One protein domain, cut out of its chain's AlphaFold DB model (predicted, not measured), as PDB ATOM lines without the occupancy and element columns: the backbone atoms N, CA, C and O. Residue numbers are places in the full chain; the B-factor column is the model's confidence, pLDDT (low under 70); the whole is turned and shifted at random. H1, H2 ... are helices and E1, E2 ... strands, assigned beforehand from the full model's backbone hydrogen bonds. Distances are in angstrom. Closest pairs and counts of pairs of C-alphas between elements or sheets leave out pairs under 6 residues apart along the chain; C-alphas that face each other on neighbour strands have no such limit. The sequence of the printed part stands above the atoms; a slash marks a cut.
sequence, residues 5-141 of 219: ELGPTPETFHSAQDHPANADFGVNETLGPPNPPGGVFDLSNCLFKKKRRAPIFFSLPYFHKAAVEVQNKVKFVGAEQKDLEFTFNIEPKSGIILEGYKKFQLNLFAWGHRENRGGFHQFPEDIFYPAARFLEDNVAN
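Overview. This is residues 5 to 141 of the 219 residues of an uncharacterized protein of Sparganum proliferum (UniProt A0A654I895). With little regular structure, the domain has a long two-strand ribbon, E4 and E5; E3 pairs with one end of E4, hairpin E1 and E2 farther along. The 137 printed residues run H1 H2 E1 E2 H3 E3 E4 E5, 52 in named elements, class mixed. The whole is compact, radius of gyration of the C-alphas 16.6 A, spanning 55 by 35 by 34 A.

Arrangement. E3, residues 87-90, E4, 97-110, and E5, 127-139, form a meander of antiparallel neighbours: N 89 to O 99 and N 102 to O 136 are 2.8 A. E2, 56-59, is antiparallel to E4, N 57 to O 107 2.8 A, and E1, 40-42, N 41 to O 58 2.9 A. H3, 68-71, only grazes this branched sheet; H1, 10-13, and H2, 20-25, are not on it. H2 has 0 of 2 O i to N i+4 pairs within hydrogen-bond range, 2 of 3 O i to N i+3.

Along the chain. E4 runs 36.8 A from C-alpha 97, (33.302, 27.035, -23.928); E5, 35.1 A, ends at C-alpha 139, (41.991, 26.895, -21.774).

Size, cuts and confidence. The printed part has no cut; link E4 to E5 is long; residues 49 and 114-119 have pLDDT under 70.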
ATOM      1  N   GLU A   5      30.639  32.617 -16.468       95.00
ATOM      2  CA  GLU A   5      31.090  31.479 -15.682       95.00
ATOM      3  C   GLU A   5      29.871  30.644 -15.278       95.00
ATOM      4  O   GLU A   5      28.936  31.139 -14.646       95.00
ATOM      5  N   LEU A   6      29.867  29.376 -15.677       95.44
ATOM      6  CA  LEU A   6      28.895  28.382 -15.247       95.44
ATOM      7  C   LEU A   6      29.568  27.387 -14.311       95.44
ATOM      8  O   LEU A   6      30.603  26.812 -14.644       95.44
ATOM      9  N   GLY A   7      28.933  27.135 -13.177       93.12
ATOM     10  CA  GLY A   7      29.378  26.170 -12.184       93.12
ATOM     11  C   GLY A   7      28.194  25.587 -11.416       93.12
ATOM     12  O   GLY A   7      27.047  25.998 -11.628       93.12
ATOM     13  N   PRO A   8      28.450  24.605 -10.544       91.94
ATOM     14  CA  PRO A   8      27.421  24.039  -9.691       91.94
ATOM     15  C   PRO A   8      26.941  25.062  -8.653       91.94
ATOM     16  O   PRO A   8      27.718  25.852  -8.119       91.94
ATOM     17  N   THR A   9      25.657  25.007  -8.312       92.31
ATOM     18  CA  THR A   9      25.107  25.774  -7.184       92.31
ATOM     19  C   THR A   9      25.285  24.996  -5.873       92.31
ATOM     20  O   THR A   9      25.530  23.785  -5.911       92.31
ATOM     21  N   PRO A  10      25.159  25.630  -4.691       86.19
ATOM     22  CA  PRO A  10      25.226  24.916  -3.412       86.19
ATOM     23  C   PRO A  10      24.270  23.714  -3.333       86.19
ATOM     24  O   PRO A  10      24.663  22.634  -2.897       86.19
ATOM     25  N   GLU A  11      23.052  23.863  -3.859       92.94
ATOM     26  CA  GLU A  11      21.995  22.845  -3.842       92.94
ATOM     27  C   GLU A  11      22.333  21.625  -4.703       92.94
ATOM     28  O   GLU A  11      21.834  20.530  -4.440       92.94
ATOM     29  N   THR A  12      23.226  21.785  -5.690       92.31
ATOM     30  CA  THR A  12      23.690  20.684  -6.548       92.31
ATOM     31  C   THR A  12      24.245  19.538  -5.705       92.31
ATOM     32  O   THR A  12      24.039  18.380  -6.042       92.31
ATOM     33  N   PHE A  13      24.910  19.853  -4.588       92.88
ATOM     34  CA  PHE A  13      25.575  18.883  -3.716       92.88
ATOM     35  C   PHE A  13      24.764  18.512  -2.471       92.88
ATOM     36  O   PHE A  13      25.249  17.755  -1.635       92.88
ATOM     37  N   HIS A  14      23.551  19.028  -2.303       93.88
ATOM     38  CA  HIS A  14      22.735  18.689  -1.142       93.88
ATOM     39  C   HIS A  14      22.206  17.255  -1.220       93.88
ATOM     40  O   HIS A  14      21.956  16.717  -2.301       93.88
ATOM     41  N   SER A  15      22.009  16.631  -0.058       92.19
ATOM     42  CA  SER A  15      21.327  15.340   0.009       92.19
ATOM     43  C   SER A  15      19.852  15.492  -0.387       92.19
ATOM     44  O   SER A  15      19.295  16.589  -0.331       92.19
ATOM     45  N   ALA A  16      19.178  14.387  -0.710       90.88
ATOM     46  CA  ALA A  16      17.730  14.402  -0.940       90.88
ATOM     47  C   ALA A  16      16.917  14.805   0.310       90.88
ATOM     48  O   ALA A  16      15.757  15.191   0.186       90.88
ATOM     49  N   GLN A  17      17.509  14.729   1.509       89.56
ATOM     50  CA  GLN A  17      16.869  15.193   2.744       89.56
ATOM     51  C   GLN A  17      16.860  16.724   2.819       89.56
ATOM     52  O   GLN A  17      15.849  17.313   3.194       89.56
ATOM     53  N   ASP A  18      17.964  17.360   2.419       90.88
ATOM     54  CA  ASP A  18      18.135  18.817   2.478       90.88
ATOM     55  C   ASP A  18      17.580  19.522   1.231       90.88
ATOM     56  O   ASP A  18      17.130  20.667   1.293       90.88
ATOM     57  N   HIS A  19      17.605  18.844   0.083       93.81
ATOM     58  CA  HIS A  19      17.065  19.329  -1.181       93.81
ATOM     59  C   HIS A  19      16.236  18.228  -1.863       93.81
ATOM     60  O   HIS A  19      16.783  17.430  -2.626       93.81
ATOM     61  N   PRO A  20      14.908  18.174  -1.630       93.12
ATOM     62  CA  PRO A  20      14.047  17.084  -2.103       93.12
ATOM     63  C   PRO A  20      14.062  16.836  -3.615       93.12
ATOM     64  O   PRO A  20      13.818  15.713  -4.041       93.12
ATOM     65  N   ALA A  21      14.386  17.845  -4.433       93.38
ATOM     66  CA  ALA A  21      14.531  17.666  -5.880       93.38
ATOM     67  C   ALA A  21      15.688  16.718  -6.257       93.38
ATOM     68  O   ALA A  21      15.664  16.121  -7.328       93.38
ATOM     69  N   ASN A  22      16.666  16.516  -5.365       92.38
ATOM     70  CA  ASN A  22      17.756  15.562  -5.572       92.38
ATOM     71  C   ASN A  22      17.346  14.103  -5.298       92.38
ATOM     72  O   ASN A  22      18.152  13.201  -5.521       92.38
ATOM     73  N   ALA A  23      16.114  13.839  -4.840       89.62
ATOM     74  CA  ALA A  23      15.621  12.476  -4.615       89.62
ATOM     75  C   ALA A  23      15.639  11.619  -5.892       89.62
ATOM     76  O   ALA A  23      15.885  10.417  -5.811       89.62
ATOM     77  N   ASP A  24      15.475  12.241  -7.062       88.19
ATOM     78  CA  ASP A  24      15.497  11.559  -8.363       88.19
ATOM     79  C   ASP A  24      16.895  11.045  -8.760       88.19
ATOM     80  O   ASP A  24      17.017  10.207  -9.654       88.19
ATOM     81  N   PHE A  25      17.960  11.498  -8.085       86.00
ATOM     82  CA  PHE A  25      19.302  10.919  -8.228       86.00
ATOM     83  C   PHE A  25      19.490   9.644  -7.394       86.00
ATOM     84  O   PHE A  25      20.482   8.932  -7.573       86.00
ATOM     85  N   GLY A  26      18.556   9.339  -6.489       81.00
ATOM     86  CA  GLY A  26      18.535   8.096  -5.733       81.00
ATOM     87  C   GLY A  26      18.294   6.902  -6.652       81.00
ATOM     88  O   GLY A  26      17.378   6.892  -7.472       81.00
ATOM     89  N   VAL A  27      19.115   5.861  -6.517       76.69
ATOM     90  CA  VAL A  27      18.970   4.637  -7.305       76.69
ATOM     91  C   VAL A  27      18.343   3.518  -6.473       76.69
ATOM     92  O   VAL A  27      18.818   3.191  -5.390       76.69
ATOM     93  N   ASN A  28      17.307   2.869  -7.015       74.81
ATOM     94  CA  ASN A  28      16.556   1.803  -6.327       74.81
ATOM     95  C   ASN A  28      17.417   0.600  -5.892       74.81
ATOM     96  O   ASN A  28      17.058  -0.121  -4.968       74.81
ATOM     97  N   GLU A  29      18.543   0.368  -6.569       79.88
ATOM     98  CA  GLU A  29      19.452  -0.750  -6.307       79.88
ATOM     99  C   GLU A  29      20.903  -0.255  -6.166       79.88
ATOM    100  O   GLU A  29      21.800  -0.678  -6.910       79.88
ATOM    101  N   THR A  30      21.110   0.685  -5.241       84.00
ATOM    102  CA  THR A  30      22.441   1.177  -4.858       84.00
ATOM    103  C   THR A  30      23.323   0.049  -4.312       84.00
ATOM    104  O   THR A  30      22.849  -0.886  -3.663       84.00
ATOM    105  N   LEU A  31      24.631   0.146  -4.554       86.00
ATOM    106  CA  LEU A  31      25.641  -0.658  -3.859       86.00
ATOM    107  C   LEU A  31      26.274   0.087  -2.670       86.00
ATOM    108  O   LEU A  31      27.376  -0.254  -2.249       86.00
ATOM    109  N   GLY A  32      25.613   1.110  -2.138       87.94
ATOM    110  CA  GLY A  32      26.019   1.810  -0.926       87.94
ATOM    111  C   GLY A  32      24.809   2.204  -0.079       87.94
ATOM    112  O   GLY A  32      23.840   1.443  -0.017       87.94
ATOM    113  N   PRO A  33      24.848   3.350   0.623       88.25
ATOM    114  CA  PRO A  33      23.715   3.799   1.418       88.25
ATOM    115  C   PRO A  33      22.538   4.197   0.506       88.25
ATOM    116  O   PRO A  33      22.760   4.889  -0.488       88.25
ATOM    117  N   PRO A  34      21.286   3.828   0.847       83.00
ATOM    118  CA  PRO A  34      20.103   4.125   0.027       83.00
ATOM    119  C   PRO A  34      19.874   5.626  -0.178       83.00
ATOM    120  O   PRO A  34      19.378   6.030  -1.221       83.00
ATOM    121  N   ASN A  35      20.282   6.442   0.797       86.12
ATOM    122  CA  ASN A  35      20.323   7.895   0.694       86.12
ATOM    123  C   ASN A  35      21.759   8.346   0.977       86.12
ATOM    124  O   ASN A  35      22.128   8.462   2.149       86.12
ATOM    125  N   PRO A  36      22.591   8.535  -0.058       90.56
ATOM    126  CA  PRO A  36      23.946   9.025   0.127       90.56
ATOM    127  C   PRO A  36      23.952  10.394   0.828       90.56
ATOM    128  O   PRO A  36      23.059  11.212   0.578       90.56
ATOM    129  N   PRO A  37      24.941  10.661   1.701       93.50
ATOM    130  CA  PRO A  37      25.105  11.978   2.309       93.50
ATOM    131  C   PRO A  37      25.336  13.077   1.262       93.50
ATOM    132  O   PRO A  37      25.692  12.804   0.117       93.50
ATOM    133  N   GLY A  38      25.195  14.342   1.663       95.25
ATOM    134  CA  GLY A  38      25.499  15.474   0.781       95.25
ATOM    135  C   GLY A  38      26.920  15.407   0.195       95.25
ATOM    136  O   GLY A  38      27.867  14.983   0.862       95.25
ATOM    137  N   GLY A  39      27.061  15.828  -1.061       94.56
ATOM    138  CA  GLY A  39      28.300  15.926  -1.839       94.56
ATOM    139  C   GLY A  39      28.889  14.604  -2.326       94.56
ATOM    140  O   GLY A  39      29.996  14.609  -2.872       94.56
ATOM    141  N   VAL A  40      28.160  13.494  -2.178       94.81
ATOM    142  CA  VAL A  40      28.467  12.216  -2.829       94.81
ATOM    143  C   VAL A  40      27.282  11.741  -3.672       94.81
ATOM    144  O   VAL A  40      26.138  11.792  -3.236       94.81
ATOM    145  N   PHE A  41      27.554  11.253  -4.882       92.81
ATOM    146  CA  PHE A  41      26.528  10.791  -5.823       92.81
ATOM    147  C   PHE A  41      26.807   9.362  -6.243       92.81
ATOM    148  O   PHE A  41      27.943   9.025  -6.576       92.81
ATOM    149  N   ASP A  42      25.775   8.530  -6.261       92.69
ATOM    150  CA  ASP A  42      25.914   7.136  -6.653       92.69
ATOM    151  C   ASP A  42      26.026   6.990  -8.180       92.69
ATOM    152  O   ASP A  42      25.146   7.410  -8.929       92.69
ATOM    153  N   LEU A  43      27.109   6.365  -8.645       91.38
ATOM    154  CA  LEU A  43      27.331   6.011 -10.049       91.38
ATOM    155  C   LEU A  43      27.289   4.492 -10.289       91.38
ATOM    156  O   LEU A  43      27.638   4.029 -11.383       91.38
ATOM    157  N   SER A  44      26.864   3.689  -9.308       87.19
ATOM    158  CA  SER A  44      26.898   2.225  -9.377       87.19
ATOM    159  C   SER A  44      26.084   1.664 -10.538       87.19
ATOM    160  O   SER A  44      26.456   0.643 -11.123       87.19
ATOM    161  N   ASN A  45      24.990   2.341 -10.897       85.25
ATOM    162  CA  ASN A  45      24.136   1.959 -12.020       85.25
ATOM    163  C   ASN A  45      24.661   2.457 -13.373       85.25
ATOM    164  O   ASN A  45      24.414   1.810 -14.389       85.25
ATOM    165  N   CYS A  46      25.421   3.555 -13.400       83.88
ATOM    166  CA  CYS A  46      26.030   4.078 -14.624       83.88
ATOM    167  C   CYS A  46      27.174   3.177 -15.107       83.88
ATOM    168  O   CYS A  46      27.354   2.964 -16.305       83.88
ATOM    169  N   LEU A  47      27.949   2.622 -14.173       75.94
ATOM    170  CA  LEU A  47      29.164   1.856 -14.457       75.94
ATOM    171  C   LEU A  47      28.906   0.342 -14.477       75.94
ATOM    172  O   LEU A  47      29.628  -0.453 -13.874       75.94
ATOM    173  N   PHE A  48      27.871  -0.071 -15.214       72.81
ATOM    174  CA  PHE A  48      27.511  -1.475 -15.393       72.81
ATOM    175  C   PHE A  48      28.326  -2.119 -16.521       72.81
ATOM    176  O   PHE A  48      28.071  -1.893 -17.705       72.81
ATOM    177  N   LYS A  49      29.297  -2.976 -16.184       67.50
ATOM    178  CA  LYS A  49      30.090  -3.712 -17.186       67.50
ATOM    179  C   LYS A  49      29.948  -5.215 -16.983       67.50
ATOM    180  O   LYS A  49      30.191  -5.733 -15.899       67.50
ATOM    181  N   LYS A  50      29.579  -5.941 -18.047       73.00
ATOM    182  CA  LYS A  50      29.455  -7.416 -18.052       73.00
ATOM    183  C   LYS A  50      28.579  -7.970 -16.909       73.00
ATOM    184  O   LYS A  50      28.948  -8.948 -16.265       73.00
ATOM    185  N   LYS A  51      27.425  -7.347 -16.653       74.38
ATOM    186  CA  LYS A  51      26.498  -7.722 -15.568       74.38
ATOM    187  C   LYS A  51      27.045  -7.564 -14.139       74.38
ATOM    188  O   LYS A  51      26.485  -8.138 -13.211       74.38
ATOM    189  N   ARG A  52      28.122  -6.798 -13.941       77.94
ATOM    190  CA  ARG A  52      28.653  -6.461 -12.615       77.94
ATOM    191  C   ARG A  52      28.566  -4.955 -12.391       77.94
ATOM    192  O   ARG A  52      28.950  -4.179 -13.266       77.94
ATOM    193  N   ARG A  53      28.055  -4.579 -11.220       84.31
ATOM    194  CA  ARG A  53      28.095  -3.211 -10.690       84.31
ATOM    195  C   ARG A  53      29.320  -3.061  -9.802       84.31
ATOM    196  O   ARG A  53      29.768  -4.034  -9.194       84.31
ATOM    197  N   ALA A  54      29.838  -1.845  -9.737       87.38
ATOM    198  CA  ALA A  54      30.853  -1.456  -8.774       87.38
ATOM    199  C   ALA A  54      30.276  -0.343  -7.886       87.38
ATOM    200  O   ALA A  54      29.546   0.500  -8.408       87.38
ATOM    201  N   PRO A  55      30.573  -0.331  -6.576       90.06
ATOM    202  CA  PRO A  55      30.074   0.678  -5.644       90.06
ATOM    203  C   PRO A  55      30.854   1.993  -5.810       90.06
ATOM    204  O   PRO A  55      31.630   2.383  -4.941       90.06
ATOM    205  N   ILE A  56      30.732   2.626  -6.977       92.56
ATOM    206  CA  ILE A  56      31.475   3.836  -7.339       92.56
ATOM    207  C   ILE A  56      30.602   5.059  -7.087       92.56
ATOM    208  O   ILE A  56      29.474   5.120  -7.563       92.56
ATOM    209  N   PHE A  57      31.170   6.044  -6.402       94.62
ATOM    210  CA  PHE A  57      30.525   7.299  -6.052       94.62
ATOM    211  C   PHE A  57      31.335   8.487  -6.566       94.62
ATOM    212  O   PHE A  57      32.560   8.513  -6.456       94.62
ATOM    213  N   PHE A  58      30.651   9.487  -7.098       94.62
ATOM    214  CA  PHE A  58      31.229  10.758  -7.518       94.62
ATOM    215  C   PHE A  58      31.221  11.762  -6.366       94.62
ATOM    216  O   PHE A  58      30.263  11.814  -5.602       94.62
ATOM    217  N   SER A  59      32.260  12.582  -6.258       95.56
ATOM    218  CA  SER A  59      32.288  13.765  -5.395       95.56
ATOM    219  C   SER A  59      33.180  14.845  -6.002       95.56
ATOM    220  O   SER A  59      33.944  14.586  -6.936       95.56
ATOM    221  N   LEU A  60      33.165  16.047  -5.428       95.19
ATOM    222  CA  LEU A  60      34.259  16.987  -5.658       95.19
ATOM    223  C   LEU A  60      35.557  16.472  -5.000       95.19
ATOM    224  O   LEU A  60      35.502  15.631  -4.085       95.19
ATOM    225  N   PRO A  61      36.738  16.934  -5.458       94.69
ATOM    226  CA  PRO A  61      38.012  16.541  -4.872       94.69
ATOM    227  C   PRO A  61      38.060  16.815  -3.371       94.69
ATOM    228  O   PRO A  61      37.498  17.800  -2.897       94.69
ATOM    229  N   TYR A  62      38.742  15.942  -2.627       93.88
ATOM    230  CA  TYR A  62      38.896  16.057  -1.171       93.88
ATOM    231  C   TYR A  62      37.572  16.076  -0.393       93.88
ATOM    232  O   TYR A  62      37.544  16.515   0.753       93.88
ATOM    233  N   PHE A  63      36.479  15.607  -1.006       94.94
ATOM    234  CA  PHE A  63      35.126  15.732  -0.460       94.94
ATOM    235  C   PHE A  63      34.702  17.190  -0.217       94.94
ATOM    236  O   PHE A  63      33.943  17.483   0.706       94.94
ATOM    237  N   HIS A  64      35.170  18.116  -1.062       93.06
ATOM    238  CA  HIS A  64      34.727  19.506  -1.025       93.06
ATOM    239  C   HIS A  64      33.195  19.593  -1.140       93.06
ATOM    240  O   HIS A  64      32.594  18.922  -1.977       93.06
ATOM    241  N   LYS A  65      32.564  20.398  -0.274       92.56
ATOM    242  CA  LYS A  65      31.097  20.529  -0.130       92.56
ATOM    243  C   LYS A  65      30.343  19.236   0.230       92.56
ATOM    244  O   LYS A  65      29.119  19.214   0.154       92.56
ATOM    245  N   ALA A  66      31.031  18.175   0.656       94.50
ATOM    246  CA  ALA A  66      30.358  16.987   1.177       94.50
ATOM    247  C   ALA A  66      29.892  17.171   2.624       94.50
ATOM    248  O   ALA A  66      30.359  18.060   3.337       94.50
ATOM    249  N   ALA A  67      29.002  16.298   3.087       95.06
ATOM    250  CA  ALA A  67      28.596  16.256   4.482       95.06
ATOM    251  C   ALA A  67      29.812  16.033   5.405       95.06
ATOM    252  O   ALA A  67      30.762  15.323   5.064       95.06
ATOM    253  N   VAL A  68      29.767  16.622   6.602       94.31
ATOM    254  CA  VAL A  68      30.867  16.569   7.586       94.31
ATOM    255  C   VAL A  68      31.236  15.125   7.953       94.31
ATOM    256  O   VAL A  68      32.410  14.802   8.129       94.31
ATOM    257  N   GLU A  69      30.248  14.234   8.000       93.19
ATOM    258  CA  GLU A  69      30.442  12.799   8.242       93.19
ATOM    259  C   GLU A  69      31.234  12.076   7.141       93.19
ATOM    260  O   GLU A  69      31.871  11.063   7.422       93.19
ATOM    261  N   VAL A  70      31.248  12.598   5.911       94.75
ATOM    262  CA  VAL A  70      32.079  12.080   4.815       94.75
ATOM    263  C   VAL A  70      33.489  12.658   4.913       94.75
ATOM    264  O   VAL A  70      34.465  11.908   4.873       94.75
ATOM    265  N   GLN A  71      33.605  13.977   5.102       93.69
ATOM    266  CA  GLN A  71      34.898  14.669   5.169       93.69
ATOM    267  C   GLN A  71      35.773  14.157   6.323       93.69
ATOM    268  O   GLN A  71      36.963  13.909   6.143       93.69
ATOM    269  N   ASN A  72      35.183  13.928   7.499       93.19
ATOM    270  CA  ASN A  72      35.930  13.546   8.701       93.19
ATOM    271  C   ASN A  72      36.451  12.101   8.688       93.19
ATOM    272  O   ASN A  72      37.325  11.765   9.487       93.19
ATOM    273  N   LYS A  73      35.943  11.237   7.797       92.12
ATOM    274  CA  LYS A  73      36.369   9.829   7.711       92.12
ATOM    275  C   LYS A  73      37.691   9.643   6.971       92.12
ATOM    276  O   LYS A  73      38.309   8.587   7.099       92.12
ATOM    277  N   VAL A  74      38.143  10.643   6.213       90.31
ATOM    278  CA  VAL A  74      39.370  10.547   5.420       90.31
ATOM    279  C   VAL A  74      40.278  11.738   5.684       90.31
ATOM    280  O   VAL A  74      39.979  12.874   5.328       90.31
ATOM    281  N   LYS A  75      41.453  11.462   6.255       90.44
ATOM    282  CA  LYS A  75      42.509  12.462   6.405       90.44
ATOM    283  C   LYS A  75      43.394  12.474   5.163       90.44
ATOM    284  O   LYS A  75      44.189  11.558   4.950       90.44
ATOM    285  N   PHE A  76      43.282  13.524   4.361       89.69
ATOM    286  CA  PHE A  76      44.147  13.721   3.202       89.69
ATOM    287  C   PHE A  76      45.535  14.231   3.611       89.69
ATOM    288  O   PHE A  76      45.690  14.956   4.593       89.69
ATOM    289  N   VAL A  77      46.551  13.847   2.837       87.50
ATOM    290  CA  VAL A  77      47.933  14.315   3.000       87.50
ATOM    291  C   VAL A  77      48.220  15.386   1.949       87.50
ATOM    292  O   VAL A  77      47.910  15.196   0.773       87.50
ATOM    293  N   GLY A  78      48.837  16.492   2.365       84.44
ATOM    294  CA  GLY A  78      49.240  17.593   1.488       84.44
ATOM    295  C   GLY A  78      48.667  18.941   1.918       84.44
ATOM    296  O   GLY A  78      47.986  19.044   2.935       84.44
ATOM    297  N   ALA A  79      48.983  19.979   1.143       77.00
ATOM    298  CA  ALA A  79      48.444  21.315   1.355       77.00
ATOM    299  C   ALA A  79      46.953  21.380   0.992       77.00
ATOM    300  O   ALA A  79      46.491  20.667   0.094       77.00
ATOM    301  N   GLU A  80      46.230  22.268   1.675       78.12
ATOM    302  CA  GLU A  80      44.849  22.607   1.346       78.12
ATOM    303  C   GLU A  80      44.776  23.160  -0.081       78.12
ATOM    304  O   GLU A  80      45.546  24.043  -0.466       78.12
ATOM    305  N   GLN A  81      43.868  22.601  -0.877       80.56
ATOM    306  CA  GLN A  81      43.674  22.999  -2.263       80.56
ATOM    307  C   GLN A  81      42.541  24.014  -2.345       80.56
ATOM    308  O   GLN A  81      41.486  23.835  -1.738       80.56
ATOM    309  N   LYS A  82      42.771  25.072  -3.118       78.62
ATOM    310  CA  LYS A  82      41.755  26.067  -3.456       78.62
ATOM    311  C   LYS A  82      41.164  25.721  -4.814       78.62
ATOM    312  O   LYS A  82      41.834  25.073  -5.611       78.62
ATOM    313  N   ASP A  83      39.943  26.186  -5.058       84.81
ATOM    314  CA  ASP A  83      39.260  26.022  -6.343       84.81
ATOM    315  C   ASP A  83      39.117  24.538  -6.746       84.81
ATOM    316  O   ASP A  83      39.840  23.995  -7.581       84.81
ATOM    317  N   LEU A  84      38.189  23.857  -6.075       90.31
ATOM    318  CA  LEU A  84      37.905  22.430  -6.258       90.31
ATOM    319  C   LEU A  84      36.620  22.181  -7.052       90.31
ATOM    320  O   LEU A  84      36.224  21.033  -7.248       90.31
ATOM    321  N   GLU A  85      35.966  23.253  -7.479       91.62
ATOM    322  CA  GLU A  85      34.728  23.194  -8.236       91.62
ATOM    323  C   GLU A  85      35.031  23.008  -9.717       91.62
ATOM    324  O   GLU A  85      36.109  23.357 -10.205       91.62
ATOM    325  N   PHE A  86      34.077  22.420 -10.433       91.88
ATOM    326  CA  PHE A  86      34.139  22.420 -11.881       91.88
ATOM    327  C   PHE A  86      33.457  23.683 -12.409       91.88
ATOM    328  O   PHE A  86      32.344  24.004 -11.994       91.88
ATOM    329  N   THR A  87      34.112  24.390 -13.324       95.12
ATOM    330  CA  THR A  87      33.602  25.633 -13.910       95.12
ATOM    331  C   THR A  87      33.840  25.665 -15.414       95.12
ATOM    332  O   THR A  87      34.789  25.075 -15.938       95.12
ATOM    333  N   PHE A  88      32.951  26.347 -16.128       95.94
ATOM    334  CA  PHE A  88      33.035  26.560 -17.567       95.94
ATOM    335  C   PHE A  88      32.831  28.038 -17.880       95.94
ATOM    336  O   PHE A  88      31.779  28.592 -17.576       95.94
ATOM    337  N   ASN A  89      33.802  28.658 -18.543       95.50
ATOM    338  CA  ASN A  89      33.700  30.024 -19.041       95.50
ATOM    339  C   ASN A  89      33.224  30.005 -20.491       95.50
ATOM    340  O   ASN A  89      33.912  29.506 -21.388       95.50
ATOM    341  N   ILE A  90      32.028  30.545 -20.711       95.88
ATOM    342  CA  ILE A  90      31.300  30.453 -21.974       95.88
ATOM    343  C   ILE A  90      31.183  31.827 -22.619       95.88
ATOM    344  O   ILE A  90      30.844  32.819 -21.971       95.88
ATOM    345  N   GLU A  91      31.433  31.883 -23.924       95.69
ATOM    346  CA  GLU A  91      31.161  33.072 -24.722       95.69
ATOM    347  C   GLU A  91      29.650  33.159 -25.031       95.69
ATOM    348  O   GLU A  91      29.095  32.241 -25.642       95.69
ATOM    349  N   PRO A  92      28.957  34.241 -24.632       94.62
ATOM    350  CA  PRO A  92      27.495  34.272 -24.613       94.62
ATOM    351  C   PRO A  92      26.826  34.342 -25.994       94.62
ATOM    352  O   PRO A  92      25.678  33.917 -26.119       94.62
ATOM    353  N   LYS A  93      27.474  34.870 -27.044       93.12
ATOM    354  CA  LYS A  93      26.849  34.952 -28.380       93.12
ATOM    355  C   LYS A  93      26.862  33.631 -29.140       93.12
ATOM    356  O   LYS A  93      25.964  33.393 -29.942       93.12
ATOM    357  N   SER A  94      27.893  32.820 -28.950       92.69
ATOM    358  CA  SER A  94      28.120  31.561 -29.661       92.69
ATOM    359  C   SER A  94      27.862  30.331 -28.800       92.69
ATOM    360  O   SER A  94      27.650  29.255 -29.351       92.69
ATOM    361  N   GLY A  95      27.885  30.466 -27.471       93.56
ATOM    362  CA  GLY A  95      27.778  29.348 -26.533       93.56
ATOM    363  C   GLY A  95      29.039  28.480 -26.465       93.56
ATOM    364  O   GLY A  95      28.998  27.388 -25.901       93.56
ATOM    365  N   ILE A  96      30.155  28.925 -27.051       93.81
ATOM    366  CA  ILE A  96      31.409  28.169 -27.058       93.81
ATOM    367  C   ILE A  96      32.079  28.273 -25.685       93.81
ATOM    368  O   ILE A  96      32.272  29.369 -25.158       93.81
ATOM    369  N   ILE A  97      32.477  27.123 -25.136       94.62
ATOM    370  CA  ILE A  97      33.302  27.035 -23.928       94.62
ATOM    371  C   ILE A  97      34.735  27.415 -24.302       94.62
ATOM    372  O   ILE A  97      35.359  26.751 -25.131       94.62
ATOM    373  N   LEU A  98      35.250  28.484 -23.699       94.19
ATOM    374  CA  LEU A  98      36.623  28.945 -23.909       94.19
ATOM    375  C   LEU A  98      37.562  28.470 -22.816       94.19
ATOM    376  O   LEU A  98      38.730  28.224 -23.092       94.19
ATOM    377  N   GLU A  99      37.052  28.309 -21.603       94.25
ATOM    378  CA  GLU A  99      37.809  27.722 -20.508       94.25
ATOM    379  C   GLU A  99      36.926  26.706 -19.796       94.25
ATOM    380  O   GLU A  99      35.742  26.949 -19.571       94.25
ATOM    381  N   GLY A 100      37.484  25.550 -19.477       94.38
ATOM    382  CA  GLY A 100      36.796  24.495 -18.755       94.38
ATOM    383  C   GLY A 100      37.733  23.872 -17.742       94.38
ATOM    384  O   GLY A 100      38.725  23.252 -18.124       94.38
ATOM    385  N   TYR A 101      37.379  24.005 -16.473       94.81
ATOM    386  CA  TYR A 101      38.088  23.430 -15.342       94.81
ATOM    387  C   TYR A 101      37.235  22.280 -14.822       94.81
ATOM    388  O   TYR A 101      36.197  22.490 -14.201       94.81
ATOM    389  N   LYS A 102      37.613  21.040 -15.127       93.69
ATOM    390  CA  LYS A 102      36.876  19.845 -14.704       93.69
ATOM    391  C   LYS A 102      37.624  19.190 -13.561       93.69
ATOM    392  O   LYS A 102      38.719  18.658 -13.737       93.69
ATOM    393  N   LYS A 103      37.006  19.209 -12.384       94.31
ATOM    394  CA  LYS A 103      37.604  18.696 -11.154       94.31
ATOM    395  C   LYS A 103      36.609  17.784 -10.463       94.31
ATOM    396  O   LYS A 103      35.525  18.215 -10.078       94.31
ATOM    397  N   PHE A 104      36.960  16.511 -10.329       94.69
ATOM    398  CA  PHE A 104      36.115  15.540  -9.643       94.69
ATOM    399  C   PHE A 104      36.908  14.372  -9.070       94.69
ATOM    400  O   PHE A 104      38.076  14.140  -9.391       94.69
ATOM    401  N   GLN A 105      36.251  13.621  -8.197       95.94
ATOM    402  CA  GLN A 105      36.802  12.479  -7.495       95.94
ATOM    403  C   GLN A 105      35.862  11.286  -7.621       95.94
ATOM    404  O   GLN A 105      34.646  11.405  -7.475       95.94
ATOM    405  N   LEU A 106      36.451  10.126  -7.895       96.44
ATOM    406  CA  LEU A 106      35.771   8.843  -7.843       96.44
ATOM    407  C   LEU A 106      36.146   8.138  -6.548       96.44
ATOM    408  O   LEU A 106      37.324   7.998  -6.202       96.44
ATOM    409  N   ASN A 107      35.123   7.663  -5.862       95.62
ATOM    410  CA  ASN A 107      35.211   7.017  -4.571       95.62
ATOM    411  C   ASN A 107      34.654   5.601  -4.678       95.62
ATOM    412  O   ASN A 107      33.699   5.362  -5.412       95.62
ATOM    413  N   LEU A 108      35.233   4.663  -3.941       93.25
ATOM    414  CA  LEU A 108      34.674   3.332  -3.746       93.25
ATOM    415  C   LEU A 108      33.975   3.304  -2.395       93.25
ATOM    416  O   LEU A 108      34.602   3.610  -1.384       93.25
ATOM    417  N   PHE A 109      32.702   2.929  -2.360       92.38
ATOM    418  CA  PHE A 109      32.052   2.654  -1.087       92.38
ATOM    419  C   PHE A 109      32.576   1.323  -0.548       92.38
ATOM    420  O   PHE A 109      32.451   0.270  -1.180       92.38
ATOM    421  N   ALA A 110      33.252   1.408   0.592       89.94
ATOM    422  CA  ALA A 110      33.868   0.290   1.273       89.94
ATOM    423  C   ALA A 110      33.073   0.006   2.542       89.94
ATOM    424  O   ALA A 110      33.049   0.825   3.460       89.94
ATOM    425  N   TRP A 111      32.442  -1.167   2.579       87.19
ATOM    426  CA  TRP A 111      31.770  -1.659   3.771       87.19
ATOM    427  C   TRP A 111      32.790  -1.983   4.859       87.19
ATOM    428  O   TRP A 111      33.769  -2.701   4.620       87.19
ATOM    429  N   GLY A 112      32.544  -1.468   6.055       80.88
ATOM    430  CA  GLY A 112      33.340  -1.758   7.231       80.88
ATOM    431  C   GLY A 112      33.087  -3.165   7.773       80.88
ATOM    432  O   GLY A 112      32.297  -3.961   7.253       80.88
ATOM    433  N   HIS A 113      33.749  -3.466   8.886       71.50
ATOM    434  CA  HIS A 113      33.734  -4.783   9.519       71.50
ATOM    435  C   HIS A 113      32.321  -5.293   9.861       71.50
ATOM    436  O   HIS A 113      32.079  -6.498   9.833       71.50
ATOM    437  N   ARG A 114      31.366  -4.392  10.127       64.94
ATOM    438  CA  ARG A 114      29.988  -4.746  10.506       64.94
ATOM    439  C   ARG A 114      29.238  -5.555   9.450       64.94
ATOM    440  O   ARG A 114      28.416  -6.390   9.809       64.94
ATOM    441  N   GLU A 115      29.522  -5.329   8.174       65.81
ATOM    442  CA  GLU A 115      28.790  -5.966   7.076       65.81
ATOM    443  C   GLU A 115      29.475  -7.247   6.571       65.81
ATOM    444  O   GLU A 115      28.834  -8.028   5.874       65.81
ATOM    445  N   ASN A 116      30.760  -7.490   6.893       61.22
ATOM    446  CA  ASN A 116      31.575  -8.595   6.350       61.22
ATOM    447  C   ASN A 116      31.376  -8.816   4.830       61.22
ATOM    448  O   ASN A 116      31.402  -9.939   4.323       61.22
ATOM    449  N   ARG A 117      31.223  -7.723   4.069       63.28
ATOM    450  CA  ARG A 117      31.066  -7.724   2.607       63.28
ATOM    451  C   ARG A 117      32.266  -7.046   1.934       63.28
ATOM    452  O   ARG A 117      32.565  -5.892   2.206       63.28
ATOM    453  N   GLY A 118      32.950  -7.757   1.033       63.59
ATOM    454  CA  GLY A 118      34.018  -7.197   0.182       63.59
ATOM    455  C   GLY A 118      35.428  -7.164   0.794       63.59
ATOM    456  O   GLY A 118      35.647  -7.572   1.916       63.59
ATOM    457  N   GLY A 119      36.432  -6.688   0.052       68.88
ATOM    458  CA  GLY A 119      37.852  -6.786   0.451       68.88
ATOM    459  C   GLY A 119      38.325  -5.837   1.564       68.88
ATOM    460  O   GLY A 119      39.519  -5.798   1.848       68.88
ATOM    461  N   PHE A 120      37.428  -5.060   2.175       74.94
ATOM    462  CA  PHE A 120      37.764  -3.927   3.046       74.94
ATOM    463  C   PHE A 120      37.362  -4.117   4.519       74.94
ATOM    464  O   PHE A 120      37.260  -3.149   5.267       74.94
ATOM    465  N   HIS A 121      37.206  -5.365   4.972       73.44
ATOM    466  CA  HIS A 121      36.779  -5.715   6.339       73.44
ATOM    467  C   HIS A 121      37.633  -5.127   7.476       73.44
ATOM    468  O   HIS A 121      37.221  -5.167   8.630       73.44
ATOM    469  N   GLN A 122      38.831  -4.626   7.170       78.56
ATOM    470  CA  GLN A 122      39.724  -3.994   8.142       78.56
ATOM    471  C   GLN A 122      39.275  -2.581   8.538       78.56
ATOM    472  O   GLN A 122      39.743  -2.070   9.556       78.56
ATOM    473  N   PHE A 123      38.386  -1.939   7.772       81.31
ATOM    474  CA  PHE A 123      37.837  -0.650   8.180       81.31
ATOM    475  C   PHE A 123      36.801  -0.829   9.299       81.31
ATOM    476  O   PHE A 123      35.932  -1.699   9.203       81.31
ATOM    477  N   PRO A 124      36.859  -0.010  10.363       80.75
ATOM    478  CA  PRO A 124      35.934  -0.118  11.490       80.75
ATOM    479  C   PRO A 124      34.501   0.292  11.121       80.75
ATOM    480  O   PRO A 124      33.544  -0.189  11.725       80.75
ATOM    481  N   GLU A 125      34.351   1.149  10.112       87.81
ATOM    482  CA  GLU A 125      33.083   1.708   9.653       87.81
ATOM    483  C   GLU A 125      33.034   1.764   8.129       87.81
ATOM    484  O   GLU A 125      34.066   1.674   7.463       87.81
ATOM    485  N   ASP A 126      31.834   1.975   7.594       90.31
ATOM    486  CA  ASP A 126      31.641   2.241   6.175       90.31
ATOM    487  C   ASP A 126      32.265   3.588   5.796       90.31
ATOM    488  O   ASP A 126      32.065   4.602   6.483       90.31
ATOM    489  N   ILE A 127      33.018   3.602   4.696       91.94
ATOM    490  CA  ILE A 127      33.704   4.793   4.192       91.94
ATOM    491  C   ILE A 127      33.531   4.942   2.679       91.94
ATOM    492  O   ILE A 127      33.444   3.964   1.936       91.94
ATOM    493  N   PHE A 128      33.582   6.186   2.207       94.56
ATOM    494  CA  PHE A 128      33.838   6.488   0.801       94.56
ATOM    495  C   PHE A 128      35.352   6.586   0.609       94.56
ATOM    496  O   PHE A 128      35.972   7.583   0.967       94.56
ATOM    497  N   TYR A 129      35.974   5.531   0.091       93.56
ATOM    498  CA  TYR A 129      37.414   5.490  -0.140       93.56
ATOM    499  C   TYR A 129      37.774   6.267  -1.419       93.56
ATOM    500  O   TYR A 129      37.346   5.855  -2.501       93.56
ATOM    501  N   PRO A 130      38.557   7.361  -1.352       94.75
ATOM    502  CA  PRO A 130      38.892   8.168  -2.523       94.75
ATOM    503  C   PRO A 130      39.891   7.431  -3.420       94.75
ATOM    504  O   PRO A 130      41.092   7.398  -3.154       94.75
ATOM    505  N   ALA A 131      39.393   6.825  -4.495       93.56
ATOM    506  CA  ALA A 131      40.186   5.959  -5.359       93.56
ATOM    507  C   ALA A 131      40.989   6.748  -6.399       93.56
ATOM    508  O   ALA A 131      42.145   6.420  -6.667       93.56
ATOM    509  N   ALA A 132      40.387   7.779  -6.995       94.25
ATOM    510  CA  ALA A 132      41.030   8.584  -8.028       94.25
ATOM    511  C   ALA A 132      40.476  10.009  -8.062       94.25
ATOM    512  O   ALA A 132      39.298  10.240  -7.797       94.25
ATOM    513  N   ARG A 133      41.334  10.958  -8.437       92.94
ATOM    514  CA  ARG A 133      40.980  12.360  -8.678       92.94
ATOM    515  C   ARG A 133      41.372  12.723 -10.098       92.94
ATOM    516  O   ARG A 133      42.459  12.358 -10.539       92.94
ATOM    517  N   PHE A 134      40.493  13.440 -10.776       92.81
ATOM    518  CA  PHE A 134      40.683  13.900 -12.141       92.81
ATOM    519  C   PHE A 134      40.642  15.421 -12.126       92.81
ATOM    520  O   PHE A 134      39.677  16.012 -11.641       92.81
ATOM    521  N   LEU A 135      41.730  16.021 -12.603       92.06
ATOM    522  CA  LEU A 135      41.907  17.459 -12.740       92.06
ATOM    523  C   LEU A 135      42.257  17.701 -14.206       92.06
ATOM    524  O   LEU A 135      43.302  17.245 -14.672       92.06
ATOM    525  N   GLU A 136      41.346  18.322 -14.939       90.88
ATOM    526  CA  GLU A 136      41.500  18.615 -16.359       90.88
ATOM    527  C   GLU A 136      41.186  20.091 -16.588       90.88
ATOM    528  O   GLU A 136      40.034  20.512 -16.471       90.88
ATOM    529  N   ASP A 137      42.219  20.848 -16.946       91.44
ATOM    530  CA  ASP A 137      42.116  22.268 -17.254       91.44
ATOM    531  C   ASP A 137      42.290  22.444 -18.765       91.44
ATOM    532  O   ASP A 137      43.342  22.135 -19.328       91.44
ATOM    533  N   ASN A 138      41.249  22.931 -19.436       89.31
ATOM    534  CA  ASN A 138      41.280  23.245 -20.858       89.31
ATOM    535  C   ASN A 138      41.044  24.738 -21.042       89.31
ATOM    536  O   ASN A 138      39.942  25.221 -20.802       89.31
ATOM    537  N   VAL A 139      42.062  25.454 -21.508       91.50
ATOM    538  CA  VAL A 139      41.991  26.895 -21.774       91.50
ATOM    539  C   VAL A 139      42.257  27.123 -23.256       91.50
ATOM    540  O   VAL A 139      43.242  26.626 -23.805       91.50
ATOM    541  N   ALA A 140      41.362  27.847 -23.923       88.75
ATOM    542  CA  ALA A 140      41.500  28.172 -25.331       88.75
ATOM    543  C   ALA A 140      42.728  29.060 -25.566       88.75
ATOM    544  O   ALA A 140      43.001  30.008 -24.829       88.75
ATOM    545  N   ASN A 141      43.452  28.780 -26.649       91.88
ATOM    546  CA  ASN A 141      44.615  29.573 -27.023       91.88
ATOM    547  C   ASN A 141      44.215  31.011 -27.361       91.88
ATOM    548  O   ASN A 141      43.179  31.261 -27.985       91.88
TER     549      ASN A 141